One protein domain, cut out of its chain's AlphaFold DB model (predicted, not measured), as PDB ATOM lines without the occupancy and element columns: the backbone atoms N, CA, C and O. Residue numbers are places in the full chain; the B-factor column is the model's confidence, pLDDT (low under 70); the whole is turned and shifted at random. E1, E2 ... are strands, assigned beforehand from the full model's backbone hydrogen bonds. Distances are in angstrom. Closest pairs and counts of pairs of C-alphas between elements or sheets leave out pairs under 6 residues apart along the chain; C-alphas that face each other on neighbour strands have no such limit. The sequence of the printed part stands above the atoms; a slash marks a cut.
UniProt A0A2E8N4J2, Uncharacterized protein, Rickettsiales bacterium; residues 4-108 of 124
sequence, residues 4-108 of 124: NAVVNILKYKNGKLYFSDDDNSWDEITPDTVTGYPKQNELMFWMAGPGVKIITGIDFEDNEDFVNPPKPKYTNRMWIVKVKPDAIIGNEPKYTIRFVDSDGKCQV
ATOM      1  N   ASN A   4     279.110 107.693 251.257       74.50
ATOM      2  CA  ASN A   4     277.770 107.475 250.692       74.50
ATOM      3  C   ASN A   4     276.748 108.481 251.249       74.50
ATOM      4  O   ASN A   4     275.541 108.318 251.048       74.50
ATOM      5  N   ALA A   5     277.221 109.450 252.031       87.69
ATOM      6  CA  ALA A   5     276.403 110.422 252.713       87.69
ATOM      7  C   ALA A   5     277.218 111.638 253.162       87.69
ATOM      8  O   ALA A   5     278.325 111.490 253.688       87.69
ATOM      9  N   VAL A   6     276.587 112.808 253.091       91.50
ATOM     10  CA  VAL A   6     276.985 114.002 253.840       91.50
ATOM     11  C   VAL A   6     276.303 113.962 255.201       91.50
ATOM     12  O   VAL A   6     275.086 113.782 255.291       91.50
ATOM     13  N   VAL A   7     277.071 114.123 256.273       93.19
ATOM     14  CA  VAL A   7     276.554 114.082 257.641       93.19
ATOM     15  C   VAL A   7     276.957 115.359 258.351       93.19
ATOM     16  O   VAL A   7     278.138 115.602 258.524       93.19
ATOM     17  N   ASN A   8     275.973 116.131 258.798       94.44
ATOM     18  CA  ASN A   8     276.176 117.360 259.550       94.44
ATOM     19  C   ASN A   8     275.749 117.161 261.000       94.44
ATOM     20  O   ASN A   8     274.556 117.052 261.302       94.44
ATOM     21  N   ILE A   9     276.715 117.146 261.914       95.31
ATOM     22  CA  ILE A   9     276.440 117.189 263.350       95.31
ATOM     23  C   ILE A   9     276.282 118.647 263.751       95.31
ATOM     24  O   ILE A   9     277.189 119.445 263.554       95.31
ATOM     25  N   LEU A  10     275.138 119.003 264.328       96.81
ATOM     26  CA  LEU A  10     274.842 120.368 264.751       96.81
ATOM     27  C   LEU A  10     275.242 120.599 266.205       96.81
ATOM     28  O   LEU A  10     274.940 119.785 267.080       96.81
ATOM     29  N   LYS A  11     275.836 121.756 266.486       96.62
ATOM     30  CA  LYS A  11     276.167 122.201 267.840       96.62
ATOM     31  C   LYS A  11     275.724 123.630 268.060       96.62
ATOM     32  O   LYS A  11     276.062 124.504 267.275       96.62
ATOM     33  N   TYR A  12     275.032 123.891 269.161       97.94
ATOM     34  CA  TYR A  12     274.631 125.244 269.531       97.94
ATOM     35  C   TYR A  12     275.373 125.701 270.782       97.94
ATOM     36  O   TYR A  12     275.386 125.011 271.802       97.94
ATOM     37  N   LYS A  13     276.027 126.860 270.707       96.88
ATOM     38  CA  LYS A  13     276.777 127.430 271.829       96.88
ATOM     39  C   LYS A  13     276.819 128.946 271.706       96.88
ATOM     40  O   LYS A  13     277.102 129.469 270.635       96.88
ATOM     41  N   ASN A  14     276.601 129.648 272.818       95.38
ATOM     42  CA  ASN A  14     276.741 131.106 272.911       95.38
ATOM     43  C   ASN A  14     275.946 131.876 271.837       95.38
ATOM     44  O   ASN A  14     276.458 132.826 271.251       95.38
ATOM     45  N   GLY A  15     274.711 131.454 271.553       95.69
ATOM     46  CA  GLY A  15     273.862 132.129 270.567       95.69
ATOM     47  C   GLY A  15     274.120 131.733 269.109       95.69
ATOM     48  O   GLY A  15     273.435 132.240 268.228       95.69
ATOM     49  N   LYS A  16     275.085 130.844 268.845       97.69
ATOM     50  CA  LYS A  16     275.555 130.497 267.499       97.69
ATOM     51  C   LYS A  16     275.418 129.006 267.218       97.69
ATOM     52  O   LYS A  16     275.646 128.177 268.106       97.69
ATOM     53  N   LEU A  17     275.051 128.678 265.982       97.88
ATOM     54  CA  LEU A  17     274.979 127.309 265.482       97.88
ATOM     55  C   LEU A  17     276.270 126.972 264.735       97.88
ATOM     56  O   LEU A  17     276.793 127.796 263.995       97.88
ATOM     57  N   TYR A  18     276.762 125.760 264.932       97.25
ATOM     58  CA  TYR A  18     277.948 125.212 264.293       97.25
ATOM     59  C   TYR A  18     277.603 123.866 263.664       97.25
ATOM     60  O   TYR A  18     276.714 123.169 264.168       97.25
ATOM     61  N   PHE A  19     278.326 123.479 262.618       95.69
ATOM     62  CA  PHE A  19     278.295 122.124 262.077       95.69
ATOM     63  C   PHE A  19     279.686 121.496 262.057       95.69
ATOM     64  O   PHE A  19     280.694 122.186 262.198       95.69
ATOM     65  N   SER A  20     279.703 120.177 261.931       92.31
ATOM     66  CA  SER A  20     280.884 119.335 261.789       92.31
ATOM     67  C   SER A  20     280.518 118.213 260.818       92.31
ATOM     68  O   SER A  20     279.460 117.590 260.983       92.31
ATOM     69  N   ASP A  21     281.347 118.017 259.790       83.19
ATOM     70  CA  ASP A  21     281.238 116.946 258.788       83.19
ATOM     71  C   ASP A  21     282.305 115.845 258.968       83.19
ATOM     72  O   ASP A  21     282.163 114.725 258.469       83.19
ATOM     73  N   ASP A  22     283.339 116.144 259.750       71.38
ATOM     74  CA  ASP A  22     284.207 115.211 260.448       71.38
ATOM     75  C   ASP A  22     284.380 115.692 261.900       71.38
ATOM     76  O   ASP A  22     284.444 116.892 262.154       71.38
ATOM     77  N   ASP A  23     284.383 114.779 262.881       64.50
ATOM     78  CA  ASP A  23     284.275 115.080 264.329       64.50
ATOM     79  C   ASP A  23     285.377 116.017 264.910       64.50
ATOM     80  O   ASP A  23     285.437 116.230 266.126       64.50
ATOM     81  N   ASN A  24     286.270 116.571 264.083       74.19
ATOM     82  CA  ASN A  24     287.464 117.311 264.482       74.19
ATOM     83  C   ASN A  24     287.357 118.839 264.327       74.19
ATOM     84  O   ASN A  24     288.042 119.549 265.071       74.19
ATOM     85  N   SER A  25     286.514 119.368 263.433       88.19
ATOM     86  CA  SER A  25     286.296 120.817 263.275       88.19
ATOM     87  C   SER A  25     284.835 121.219 263.479       88.19
ATOM     88  O   SER A  25     283.912 120.448 263.245       88.19
ATOM     89  N   TRP A  26     284.634 122.441 263.980       93.44
ATOM     90  CA  TRP A  26     283.314 123.042 264.168       93.44
ATOM     91  C   TRP A  26     283.276 124.394 263.471       93.44
ATOM     92  O   TRP A  26     283.888 125.347 263.957       93.44
ATOM     93  N   ASP A  27     282.508 124.484 262.395       94.44
ATOM     94  CA  ASP A  27     282.374 125.694 261.592       94.44
ATOM     95  C   ASP A  27     281.053 126.397 261.896       94.44
ATOM     96  O   ASP A  27     280.011 125.756 262.043       94.44
ATOM     97  N   GLU A  28     281.089 127.722 262.048       96.38
ATOM     98  CA  GLU A  28     279.890 128.518 262.332       96.38
ATOM     99  C   GLU A  28     278.945 128.515 261.123       96.38
ATOM    100  O   GLU A  28     279.341 128.794 259.987       96.38
ATOM    101  N   ILE A  29     277.672 128.224 261.377       96.94
ATOM    102  CA  ILE A  29     276.615 128.301 260.378       96.94
ATOM    103  C   ILE A  29     276.085 129.731 260.337       96.94
ATOM    104  O   ILE A  29     275.494 130.232 261.294       96.94
ATOM    105  N   THR A  30     276.262 130.350 259.179       93.94
ATOM    106  CA  THR A  30     275.716 131.648 258.785       93.94
ATOM    107  C   THR A  30     274.892 131.474 257.506       93.94
ATOM    108  O   THR A  30     274.979 130.413 256.878       93.94
ATOM    109  N   PRO A  31     274.126 132.490 257.071       91.56
ATOM    110  CA  PRO A  31     273.379 132.400 255.818       91.56
ATOM    111  C   PRO A  31     274.236 132.143 254.567       91.56
ATOM    112  O   PRO A  31     273.763 131.570 253.589       91.56
ATOM    113  N   ASP A  32     275.514 132.526 254.602       92.56
ATOM    114  CA  ASP A  32     276.447 132.332 253.487       92.56
ATOM    115  C   ASP A  32     277.255 131.027 253.597       92.56
ATOM    116  O   ASP A  32     277.999 130.673 252.679       92.56
ATOM    117  N   THR A  33     277.104 130.284 254.699       94.94
ATOM    118  CA  THR A  33     277.848 129.048 254.952       94.94
ATOM    119  C   THR A  33     277.326 127.910 254.072       94.94
ATOM    120  O   THR A  33     276.147 127.549 254.131       94.94
ATOM    121  N   VAL A  34     278.227 127.287 253.301       95.38
ATOM    122  CA  VAL A  34     277.978 125.995 252.647       95.38
ATOM    123  C   VAL A  34     278.217 124.893 253.672       95.38
ATOM    124  O   VAL A  34     279.338 124.662 254.108       95.38
ATOM    125  N   THR A  35     277.143 124.224 254.072       94.12
ATOM    126  CA  THR A  35     277.161 123.204 255.137       94.12
ATOM    127  C   THR A  35     277.394 121.791 254.615       94.12
ATOM    128  O   THR A  35     277.333 120.838 255.375       94.12
ATOM    129  N   GLY A  36     277.598 121.614 253.315       92.06
ATOM    130  CA  GLY A  36     277.833 120.296 252.751       92.06
ATOM    131  C   GLY A  36     277.883 120.303 251.235       92.06
ATOM    132  O   GLY A  36     277.303 121.174 250.582       92.06
ATOM    133  N   TYR A  37     278.552 119.280 250.712       93.56
ATOM    134  CA  TYR A  37     278.823 119.100 249.291       93.56
ATOM    135  C   TYR A  37     278.282 117.749 248.800       93.56
ATOM    136  O   TYR A  37     279.067 116.848 248.495       93.56
ATOM    137  N   PRO A  38     276.955 117.521 248.828       93.38
ATOM    138  CA  PRO A  38     276.413 116.233 248.426       93.38
ATOM    139  C   PRO A  38     276.528 116.023 246.921       93.38
ATOM    140  O   PRO A  38     276.399 116.944 246.114       93.38
ATOM    141  N   LYS A  39     276.684 114.765 246.541       93.25
ATOM    142  CA  LYS A  39     276.657 114.324 245.151       93.25
ATOM    143  C   LYS A  39     275.245 113.947 244.732       93.25
ATOM    144  O   LYS A  39     274.384 113.627 245.556       93.25
ATOM    145  N   GLN A  40     275.019 113.916 243.423       92.88
ATOM    146  CA  GLN A  40     273.832 113.273 242.862       92.88
ATOM    147  C   GLN A  40     273.651 111.867 243.455       92.88
ATOM    148  O   GLN A  40     274.617 111.116 243.620       92.88
ATOM    149  N   ASN A  41     272.404 111.504 243.767       92.38
ATOM    150  CA  ASN A  41     272.030 110.228 244.393       92.38
ATOM    151  C   ASN A  41     272.579 109.993 245.825       92.38
ATOM    152  O   ASN A  41     272.362 108.911 246.381       92.38
ATOM    153  N   GLU A  42     273.235 110.975 246.450       93.19
ATOM    154  CA  GLU A  42     273.761 110.880 247.817       93.19
ATOM    155  C   GLU A  42     272.703 111.235 248.878       93.19
ATOM    156  O   GLU A  42     271.716 111.933 248.619       93.19
ATOM    157  N   LEU A  43     272.887 110.720 250.097       93.94
ATOM    158  CA  LEU A  43     272.079 111.092 251.256       93.94
ATOM    159  C   LEU A  43     272.706 112.263 252.011       93.94
ATOM    160  O   LEU A  43     273.919 112.325 252.175       93.94
ATOM    161  N   MET A  44     271.867 113.139 252.553       94.50
ATOM    162  CA  MET A  44     272.289 114.130 253.538       94.50
ATOM    163  C   MET A  44     271.589 113.902 254.863       94.50
ATOM    164  O   MET A  44     270.390 113.607 254.900       94.50
ATOM    165  N   PHE A  45     272.338 114.085 255.943       95.50
ATOM    166  CA  PHE A  45     271.863 113.948 257.309       95.50
ATOM    167  C   PHE A  45     272.170 115.206 258.113       95.50
ATOM    168  O   PHE A  45     273.284 115.717 258.070       95.50
ATOM    169  N   TRP A  46     271.211 115.635 258.929       96.81
ATOM    170  CA  TRP A  46     271.425 116.611 259.997       96.81
ATOM    171  C   TRP A  46     271.162 115.937 261.330       96.81
ATOM    172  O   TRP A  46     270.102 115.337 261.510       96.81
ATOM    173  N   MET A  47     272.100 116.032 262.267       96.31
ATOM    174  CA  MET A  47     272.017 115.381 263.572       96.31
ATOM    175  C   MET A  47     272.073 116.406 264.700       96.31
ATOM    176  O   MET A  47     272.944 117.269 264.734       96.31
ATOM    177  N   ALA A  48     271.155 116.297 265.659       96.81
ATOM    178  CA  ALA A  48     271.150 117.110 266.867       96.81
ATOM    179  C   ALA A  48     272.299 116.682 267.797       96.81
ATOM    180  O   ALA A  48     272.200 115.658 268.487       96.81
ATOM    181  N   GLY A  49     273.371 117.471 267.814       95.31
ATOM    182  CA  GLY A  49     274.518 117.312 268.702       95.31
ATOM    183  C   GLY A  49     274.450 118.220 269.941       95.31
ATOM    184  O   GLY A  49     273.361 118.575 270.406       95.31
ATOM    185  N   PRO A  50     275.604 118.576 270.537       95.69
ATOM    186  CA  PRO A  50     275.660 119.327 271.790       95.69
ATOM    187  C   PRO A  50     274.955 120.686 271.714       95.69
ATOM    188  O   PRO A  50     275.142 121.450 270.773       95.69
ATOM    189  N   GLY A  51     274.154 121.022 272.723       97.12
ATOM    190  CA  GLY A  51     273.425 122.294 272.761       97.12
ATOM    191  C   GLY A  51     272.133 122.316 271.935       97.12
ATOM    192  O   GLY A  51     271.281 123.163 272.198       97.12
ATOM    193  N   VAL A  52     271.932 121.360 271.019       97.94
ATOM    194  CA  VAL A  52     270.702 121.195 270.230       97.94
ATOM    195  C   VAL A  52     269.839 120.098 270.856       97.94
ATOM    196  O   VAL A  52     270.202 118.920 270.874       97.94
ATOM    197  N   LYS A  53     268.665 120.464 271.377       97.00
ATOM    198  CA  LYS A  53     267.738 119.517 272.013       97.00
ATOM    199  C   LYS A  53     267.060 118.626 270.975       97.00
ATOM    200  O   LYS A  53     267.104 117.403 271.105       97.00
ATOM    201  N   ILE A  54     266.447 119.243 269.964       97.81
ATOM    202  CA  ILE A  54     265.784 118.600 268.816       97.81
ATOM    203  C   ILE A  54     265.830 119.533 267.602       97.81
ATOM    204  O   ILE A  54     265.833 120.751 267.766       97.81
ATOM    205  N   ILE A  55     265.799 118.967 266.399       98.38
ATOM    206  CA  ILE A  55     265.613 119.698 265.139       98.38
ATOM    207  C   ILE A  55     264.128 119.634 264.789       98.38
ATOM    208  O   ILE A  55     263.579 118.553 264.600       98.38
ATOM    209  N   THR A  56     263.457 120.773 264.703       97.88
ATOM    210  CA  THR A  56     262.013 120.847 264.449       97.88
ATOM    211  C   THR A  56     261.670 121.019 262.973       97.88
ATOM    212  O   THR A  56     260.516 120.810 262.605       97.88
ATOM    213  N   GLY A  57     262.642 121.348 262.122       97.56
ATOM    214  CA  GLY A  57     262.442 121.395 260.678       97.56
ATOM    215  C   GLY A  57     263.725 121.603 259.887       97.56
ATOM    216  O   GLY A  57     264.634 122.286 260.356       97.56
ATOM    217  N   ILE A  58     263.748 121.024 258.687       97.62
ATOM    218  CA  ILE A  58     264.701 121.310 257.614       97.62
ATOM    219  C   ILE A  58     263.865 121.498 256.345       97.62
ATOM    220  O   ILE A  58     263.266 120.528 255.881       97.62
ATOM    221  N   ASP A  59     263.820 122.710 255.797       95.81
ATOM    222  CA  ASP A  59     263.084 122.999 254.557       95.81
ATOM    223  C   ASP A  59     263.988 123.689 253.551       95.81
ATOM    224  O   ASP A  59     264.648 124.664 253.894       95.81
ATOM    225  N   PHE A  60     263.971 123.223 252.310       94.81
ATOM    226  CA  PHE A  60     264.620 123.918 251.206       94.81
ATOM    227  C   PHE A  60     263.687 124.984 250.627       94.81
ATOM    228  O   PHE A  60     262.488 124.729 250.492       94.81
ATOM    229  N   GLU A  61     264.239 126.147 250.265       92.06
ATOM    230  CA  GLU A  61     263.500 127.188 249.531       92.06
ATOM    231  C   GLU A  61     263.066 126.676 248.147       92.06
ATOM    232  O   GLU A  61     261.936 126.911 247.721       92.06
ATOM    233  N   ASP A  62     263.951 125.914 247.499       88.25
ATOM    234  CA  ASP A  62     263.714 125.164 246.270       88.25
ATOM    235  C   ASP A  62     264.144 123.705 246.475       88.25
ATOM    236  O   ASP A  62     265.280 123.419 246.861       88.25
ATOM    237  N   ASN A  63     263.216 122.774 246.253       87.19
ATOM    238  CA  ASN A  63     263.420 121.350 246.493       87.19
ATOM    239  C   ASN A  63     263.478 120.500 245.213       87.19
ATOM    240  O   ASN A  63     263.429 119.267 245.309       87.19
ATOM    241  N   GLU A  64     263.603 121.123 244.037       90.81
ATOM    242  CA  GLU A  64     263.615 120.419 242.753       90.81
ATOM    243  C   GLU A  64     264.724 119.366 242.655       90.81
ATOM    244  O   GLU A  64     264.513 118.328 242.035       90.81
ATOM    245  N   ASP A  65     265.844 119.542 243.351       92.75
ATOM    246  CA  ASP A  65     266.981 118.615 243.341       92.75
ATOM    247  C   ASP A  65     266.873 117.443 244.335       92.75
ATOM    248  O   ASP A  65     267.792 116.627 244.442       92.75
ATOM    249  N   PHE A  66     265.758 117.299 245.066       93.88
ATOM    250  CA  PHE A  66     265.648 116.322 246.157       93.88
ATOM    251  C   PHE A  66     264.515 115.307 245.977       93.88
ATOM    252  O   PHE A  66     263.390 115.610 245.573       93.88
ATOM    253  N   VAL A  67     264.802 114.046 246.313       86.19
ATOM    254  CA  VAL A  67     263.824 112.954 246.338       86.19
ATOM    255  C   VAL A  67     263.035 113.073 247.644       86.19
ATOM    256  O   VAL A  67     263.332 112.393 248.629       86.19
ATOM    257  N   ASN A  68     261.992 113.906 247.620       85.44
ATOM    258  CA  ASN A  68     261.140 114.325 248.744       85.44
ATOM    259  C   ASN A  68     261.742 115.434 249.624       85.44
ATOM    260  O   ASN A  68     262.962 115.524 249.748       85.44
ATOM    261  N   PRO A  69     260.889 116.205 250.327       88.75
ATOM    262  CA  PRO A  69     261.338 117.067 251.411       88.75
ATOM    263  C   PRO A  69     262.102 116.276 252.487       88.75
ATOM    264  O   PRO A  69     261.827 115.079 252.669       88.75
ATOM    265  N   PRO A  70     263.017 116.926 253.230       94.81
ATOM    266  CA  PRO A  70     263.685 116.327 254.378       94.81
ATOM    267  C   PRO A  70     262.692 115.720 255.372       94.81
ATOM    268  O   PRO A  70     261.625 116.273 255.634       94.81
ATOM    269  N   LYS A  71     263.038 114.560 255.938       95.50
ATOM    270  CA  LYS A  71     262.164 113.827 256.866       95.50
ATOM    271  C   LYS A  71     262.834 113.630 258.220       95.50
ATOM    272  O   LYS A  71     264.000 113.224 258.253       95.50
ATOM    273  N   PRO A  72     262.102 113.806 259.331       96.56
ATOM    274  CA  PRO A  72     262.634 113.506 260.645       96.56
ATOM    275  C   PRO A  72     262.787 111.998 260.864       96.56
ATOM    276  O   PRO A  72     262.024 111.167 260.359       96.56
ATOM    277  N   LYS A  73     263.765 111.653 261.693       93.19
ATOM    278  CA  LYS A  73     264.057 110.327 262.233       93.19
ATOM    279  C   LYS A  73     264.450 110.468 263.705       93.19
ATOM    280  O   LYS A  73     264.812 111.552 264.162       93.19
ATOM    281  N   TYR A  74     264.363 109.363 264.448       88.00
ATOM    282  CA  TYR A  74     264.790 109.270 265.852       88.00
ATOM    283  C   TYR A  74     264.299 110.440 266.723       88.00
ATOM    284  O   TYR A  74     265.093 111.206 267.264       88.00
ATOM    285  N   THR A  75     262.976 110.606 266.815       88.69
ATOM    286  CA  THR A  75     262.346 111.649 267.647       88.69
ATOM    287  C   THR A  75     262.891 113.048 267.338       88.69
ATOM    288  O   THR A  75     263.265 113.796 268.238       88.69
ATOM    289  N   ASN A  76     262.981 113.396 266.050       89.19
ATOM    290  CA  ASN A  76     263.439 114.709 265.584       89.19
ATOM    291  C   ASN A  76     264.894 115.055 265.964       89.19
ATOM    292  O   ASN A  76     265.303 116.211 265.878       89.19
ATOM    293  N   ARG A  77     265.705 114.069 266.371       94.31
ATOM    294  CA  ARG A  77     267.149 114.258 266.580       94.31
ATOM    295  C   ARG A  77     267.967 114.053 265.312       94.31
ATOM    296  O   ARG A  77     269.154 114.354 265.317       94.31
ATOM    297  N   MET A  78     267.351 113.548 264.247       96.44
ATOM    298  CA  MET A  78     267.982 113.398 262.945       96.44
ATOM    299  C   MET A  78     267.002 113.770 261.839       96.44
ATOM    300  O   MET A  78     265.822 113.442 261.934       96.44
ATOM    301  N   TRP A  79     267.487 114.415 260.788       97.38
ATOM    302  CA  TRP A  79     266.741 114.665 259.558       97.38
ATOM    303  C   TRP A  79     267.524 114.130 258.372       97.38
ATOM    304  O   TRP A  79     268.750 114.165 258.387       97.38
ATOM    305  N   ILE A  80     266.817 113.601 257.379       96.25
ATOM    306  CA  ILE A  80     267.421 112.972 256.205       96.25
ATOM    307  C   ILE A  80     266.741 113.441 254.924       96.25
ATOM    308  O   ILE A  80     265.511 113.524 254.869       96.25
ATOM    309  N   VAL A  81     267.533 113.679 253.885       96.00
ATOM    310  CA  VAL A  81     267.059 113.866 252.510       96.00
ATOM    311  C   VAL A  81     267.964 113.111 251.539       96.00
ATOM    312  O   VAL A  81     269.098 112.772 251.874       96.00
ATOM    313  N   LYS A  82     267.454 112.817 250.344       95.31
ATOM    314  CA  LYS A  82     268.224 112.214 249.259       95.31
ATOM    315  C   LYS A  82     268.288 113.179 248.083       95.31
ATOM    316  O   LYS A  82     267.240 113.642 247.639       95.31
ATOM    317  N   VAL A  83     269.484 113.434 247.565       94.56
ATOM    318  CA  VAL A  83     269.674 114.198 246.327       94.56
ATOM    319  C   VAL A  83     269.234 113.339 245.144       94.56
ATOM    320  O   VAL A  83     269.494 112.130 245.101       94.56
ATOM    321  N   LYS A  84     268.518 113.934 244.191       94.00
ATOM    322  CA  LYS A  84     268.099 113.247 242.971       94.00
ATOM    323  C   LYS A  84     269.314 112.813 242.136       94.00
ATOM    324  O   LYS A  84     270.379 113.425 242.218       94.00
ATOM    325  N   PRO A  85     269.195 111.734 241.347       92.38
ATOM    326  CA  PRO A  85     270.262 111.320 240.438       92.38
ATOM    327  C   PRO A  85     270.502 112.321 239.297       92.38
ATOM    328  O   PRO A  85     271.597 112.351 238.759       92.38
ATOM    329  N   ASP A  86     269.502 113.130 238.947       93.00
ATOM    330  CA  ASP A  86     269.521 114.150 237.894       93.00
ATOM    331  C   ASP A  86     269.595 115.584 238.444       93.00
ATOM    332  O   ASP A  86     269.344 116.536 237.711       93.00
ATOM    333  N   ALA A  87     269.949 115.744 239.726       94.50
ATOM    334  CA  ALA A  87     270.061 117.053 240.363       94.50
ATOM    335  C   ALA A  87     271.086 117.959 239.658       94.50
ATOM    336  O   ALA A  87     272.113 117.480 239.168       94.50
ATOM    337  N   ILE A  88     270.841 119.268 239.629       94.75
ATOM    338  CA  ILE A  88     271.678 120.225 238.898       94.75
ATOM    339  C   ILE A  88     273.019 120.416 239.616       94.75
ATOM    340  O   ILE A  88     273.100 120.923 240.734       94.75
ATOM    341  N   ILE A  89     274.109 120.038 238.948       93.88
ATOM    342  CA  ILE A  89     275.462 120.196 239.487       93.88
ATOM    343  C   ILE A  89     275.836 121.679 239.547       93.88
ATOM    344  O   ILE A  89     275.597 122.437 238.610       93.88
ATOM    345  N   GLY A  90     276.447 122.086 240.660       92.75
ATOM    346  CA  GLY A  90     276.796 123.475 240.932       92.75
ATOM    347  C   GLY A  90     275.642 124.303 241.493       92.75
ATOM    348  O   GLY A  90     275.886 125.449 241.868       92.75
ATOM    349  N   ASN A  91     274.429 123.745 241.602       94.06
ATOM    350  CA  ASN A  91     273.342 124.423 242.295       94.06
ATOM    351  C   ASN A  91     273.677 124.590 243.788       94.06
ATOM    352  O   ASN A  91     274.272 123.703 244.414       94.06
ATOM    353  N   GLU A  92     273.281 125.730 244.352       95.31
ATOM    354  CA  GLU A  92     273.509 126.094 245.753       95.31
ATOM    355  C   GLU A  92     272.180 126.325 246.493       95.31
ATOM    356  O   GLU A  92     271.873 127.461 246.874       95.31
ATOM    357  N   PRO A  93     271.349 125.281 246.684       94.69
ATOM    358  CA  PRO A  93     270.035 125.464 247.275       94.69
ATOM    359  C   PRO A  93     270.153 125.913 248.737       94.69
ATOM    360  O   PRO A  93     270.876 125.322 249.553       94.69
ATOM    361  N   LYS A  94     269.419 126.981 249.057       96.56
ATOM    362  CA  LYS A  94     269.250 127.503 250.414       96.56
ATOM    363  C   LYS A  94     268.200 126.708 251.168       96.56
ATOM    364  O   LYS A  94     267.231 126.211 250.583       96.56
ATOM    365  N   TYR A  95     268.392 126.594 252.473       96.94
ATOM    366  CA  TYR A  95     267.468 125.878 253.333       96.94
ATOM    367  C   TYR A  95     267.452 126.446 254.744       96.94
ATOM    368  O   TYR A  95     268.442 126.981 255.229       96.94
ATOM    369  N   THR A  96     266.327 126.273 255.425       97.88
ATOM    370  CA  THR A  96     266.121 126.710 256.799       97.88
ATOM    371  C   THR A  96     266.288 125.540 257.760       97.88
ATOM    372  O   THR A  96     265.616 124.514 257.630       97.88
ATOM    373  N   ILE A  97     267.111 125.725 258.791       98.06
ATOM    374  CA  ILE A  97     267.209 124.857 259.966       98.06
ATOM    375  C   ILE A  97     266.414 125.488 261.104       98.06
ATOM    376  O   ILE A  97     266.747 126.574 261.576       98.06
ATOM    377  N   ARG A  98     265.410 124.773 261.615       98.44
ATOM    378  CA  ARG A  98     264.708 125.127 262.858       98.44
ATOM    379  C   ARG A  98     265.015 124.104 263.929       98.44
ATOM    380  O   ARG A  98     264.929 122.899 263.692       98.44
ATOM    381  N   PHE A  99     265.359 124.570 265.120       98.31
ATOM    382  CA  PHE A  99     265.685 123.691 266.236       98.31
ATOM    383  C   PHE A  99     265.311 124.314 267.576       98.31
ATOM    384  O   PHE A  99     265.045 125.508 267.682       98.31
ATOM    385  N   VAL A 100     265.271 123.474 268.604       98.25
ATOM    386  CA  VAL A 100     265.131 123.898 269.997       98.25
ATOM    387  C   VAL A 100     266.485 123.730 270.671       98.25
ATOM    388  O   VAL A 100     267.075 122.648 270.600       98.25
ATOM    389  N   ASP A 101     266.992 124.785 271.303       97.94
ATOM    390  CA  ASP A 101     268.228 124.721 272.083       97.94
ATOM    391  C   ASP A 101     268.022 124.015 273.437       97.94
ATOM    392  O   ASP A 101     266.923 123.581 273.798       97.94
ATOM    393  N   SER A 102     269.107 123.837 274.190       96.19
ATOM    394  CA  SER A 102     269.058 123.145 275.489       96.19
ATOM    395  C   SER A 102     268.257 123.901 276.553       96.19
ATOM    396  O   SER A 102     267.726 123.263 277.462       96.19
ATOM    397  N   ASP A 103     268.092 125.217 276.394       96.94
ATOM    398  CA  ASP A 103     267.276 126.064 277.268       96.94
ATOM    399  C   ASP A 103     265.792 126.055 276.860       96.94
ATOM    400  O   ASP A 103     264.947 126.650 277.528       96.94
ATOM    401  N   GLY A 104     265.448 125.359 275.772       97.25
ATOM    402  CA  GLY A 104     264.083 125.236 275.279       97.25
ATOM    403  C   GLY A 104     263.640 126.363 274.347       97.25
ATOM    404  O   GLY A 104     262.454 126.426 274.029       97.25
ATOM    405  N   LYS A 105     264.546 127.237 273.889       98.19
ATOM    406  CA  LYS A 105     264.203 128.311 272.948       98.19
ATOM    407  C   LYS A 105     264.263 127.810 271.511       98.19
ATOM    408  O   LYS A 105     265.147 127.037 271.141       98.19
ATOM    409  N   CYS A 106     263.324 128.279 270.697       98.12
ATOM    410  CA  CYS A 106     263.323 128.028 269.261       98.12
ATOM    411  C   CYS A 106     264.345 128.933 268.568       98.12
ATOM    412  O   CYS A 106     264.369 130.138 268.807       98.12
ATOM    413  N   GLN A 107     265.143 128.341 267.689       98.25
ATOM    414  CA  GLN A 107     266.191 128.995 266.919       98.25
ATOM    415  C   GLN A 107     266.008 128.676 265.432       98.25
ATOM    416  O   GLN A 107     265.476 127.615 265.080       98.25
ATOM    417  N   VAL A 108     266.453 129.594 264.571       97.69
ATOM    418  CA  VAL A 108     266.339 129.494 263.110       97.69
ATOM    419  C   VAL A 108     267.636 129.976 262.465       97.69
ATOM    420  O   VAL A 108     268.170 131.002 262.884       97.69
TER     421      VAL A 108
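This is residues 4 to 108 of the 124 residues of an uncharacterized protein of Rickettsiales bacterium (UniProt A0A2E8N4J2). The model is an elongated sandwich of two twisted sheets, only partly face to face, with the smaller sheet E4, E7, E8 over part of one face of the larger one. E4 comes nearest to the larger sheet, while E8 is apart from its five strands. The 105 printed residues hold no named helix and eight strands, E1 to E8 along the chain; the class is all strand, with under half of the residues, 47, in named strands. The larger sheet, order E2, E1, E3, E6, E5, is mixed, and the smaller is antiparallel. The whole is compact, radius of gyration of the C-alphas 13.2 A, spanning 41 by 26 by 23 A.

E1, residues 5 to 13, and E2, residues 16 to 20, form a hairpin, N 11 and O 18 being 2.9 A apart. E3, residues 43 to 48, is parallel to E1, with N 8 and O 45 at 2.8 A. E4, residues 52 to 60, bends by 55 degrees at residue 56; its closest C-alphas to E1 are Val 52 and Tyr 12, 5.7 A. E5, residues 71 to 73, and E6, residues 78 to 82, form a hairpin, N 73 and O 78 at 2.7 A. E6 is antiparallel to E3, N 44 and O 81 at 2.9 A. E7, residues 95 to 101, is antiparallel to E4, N 98 and O 57 at 2.9 A, and forms a hairpin with E8, residues 106 to 108, N 107 and O 99 at 2.8 A.

E1 begins at C-alpha 5 (276.403, 110.422, 252.713) and is 25.6 A long; E4 measures 20.2 A and E7 18.8 A. E8 ends at C-alpha 108 (266.339, 129.494, 263.110).

The C-alphas of Asp 86 and Asp 103 are the farthest apart, 41.2 A. The printed part has no cut. The links E2 to E3 and E6 to E7 are long. Residue 23 is under pLDDT 70.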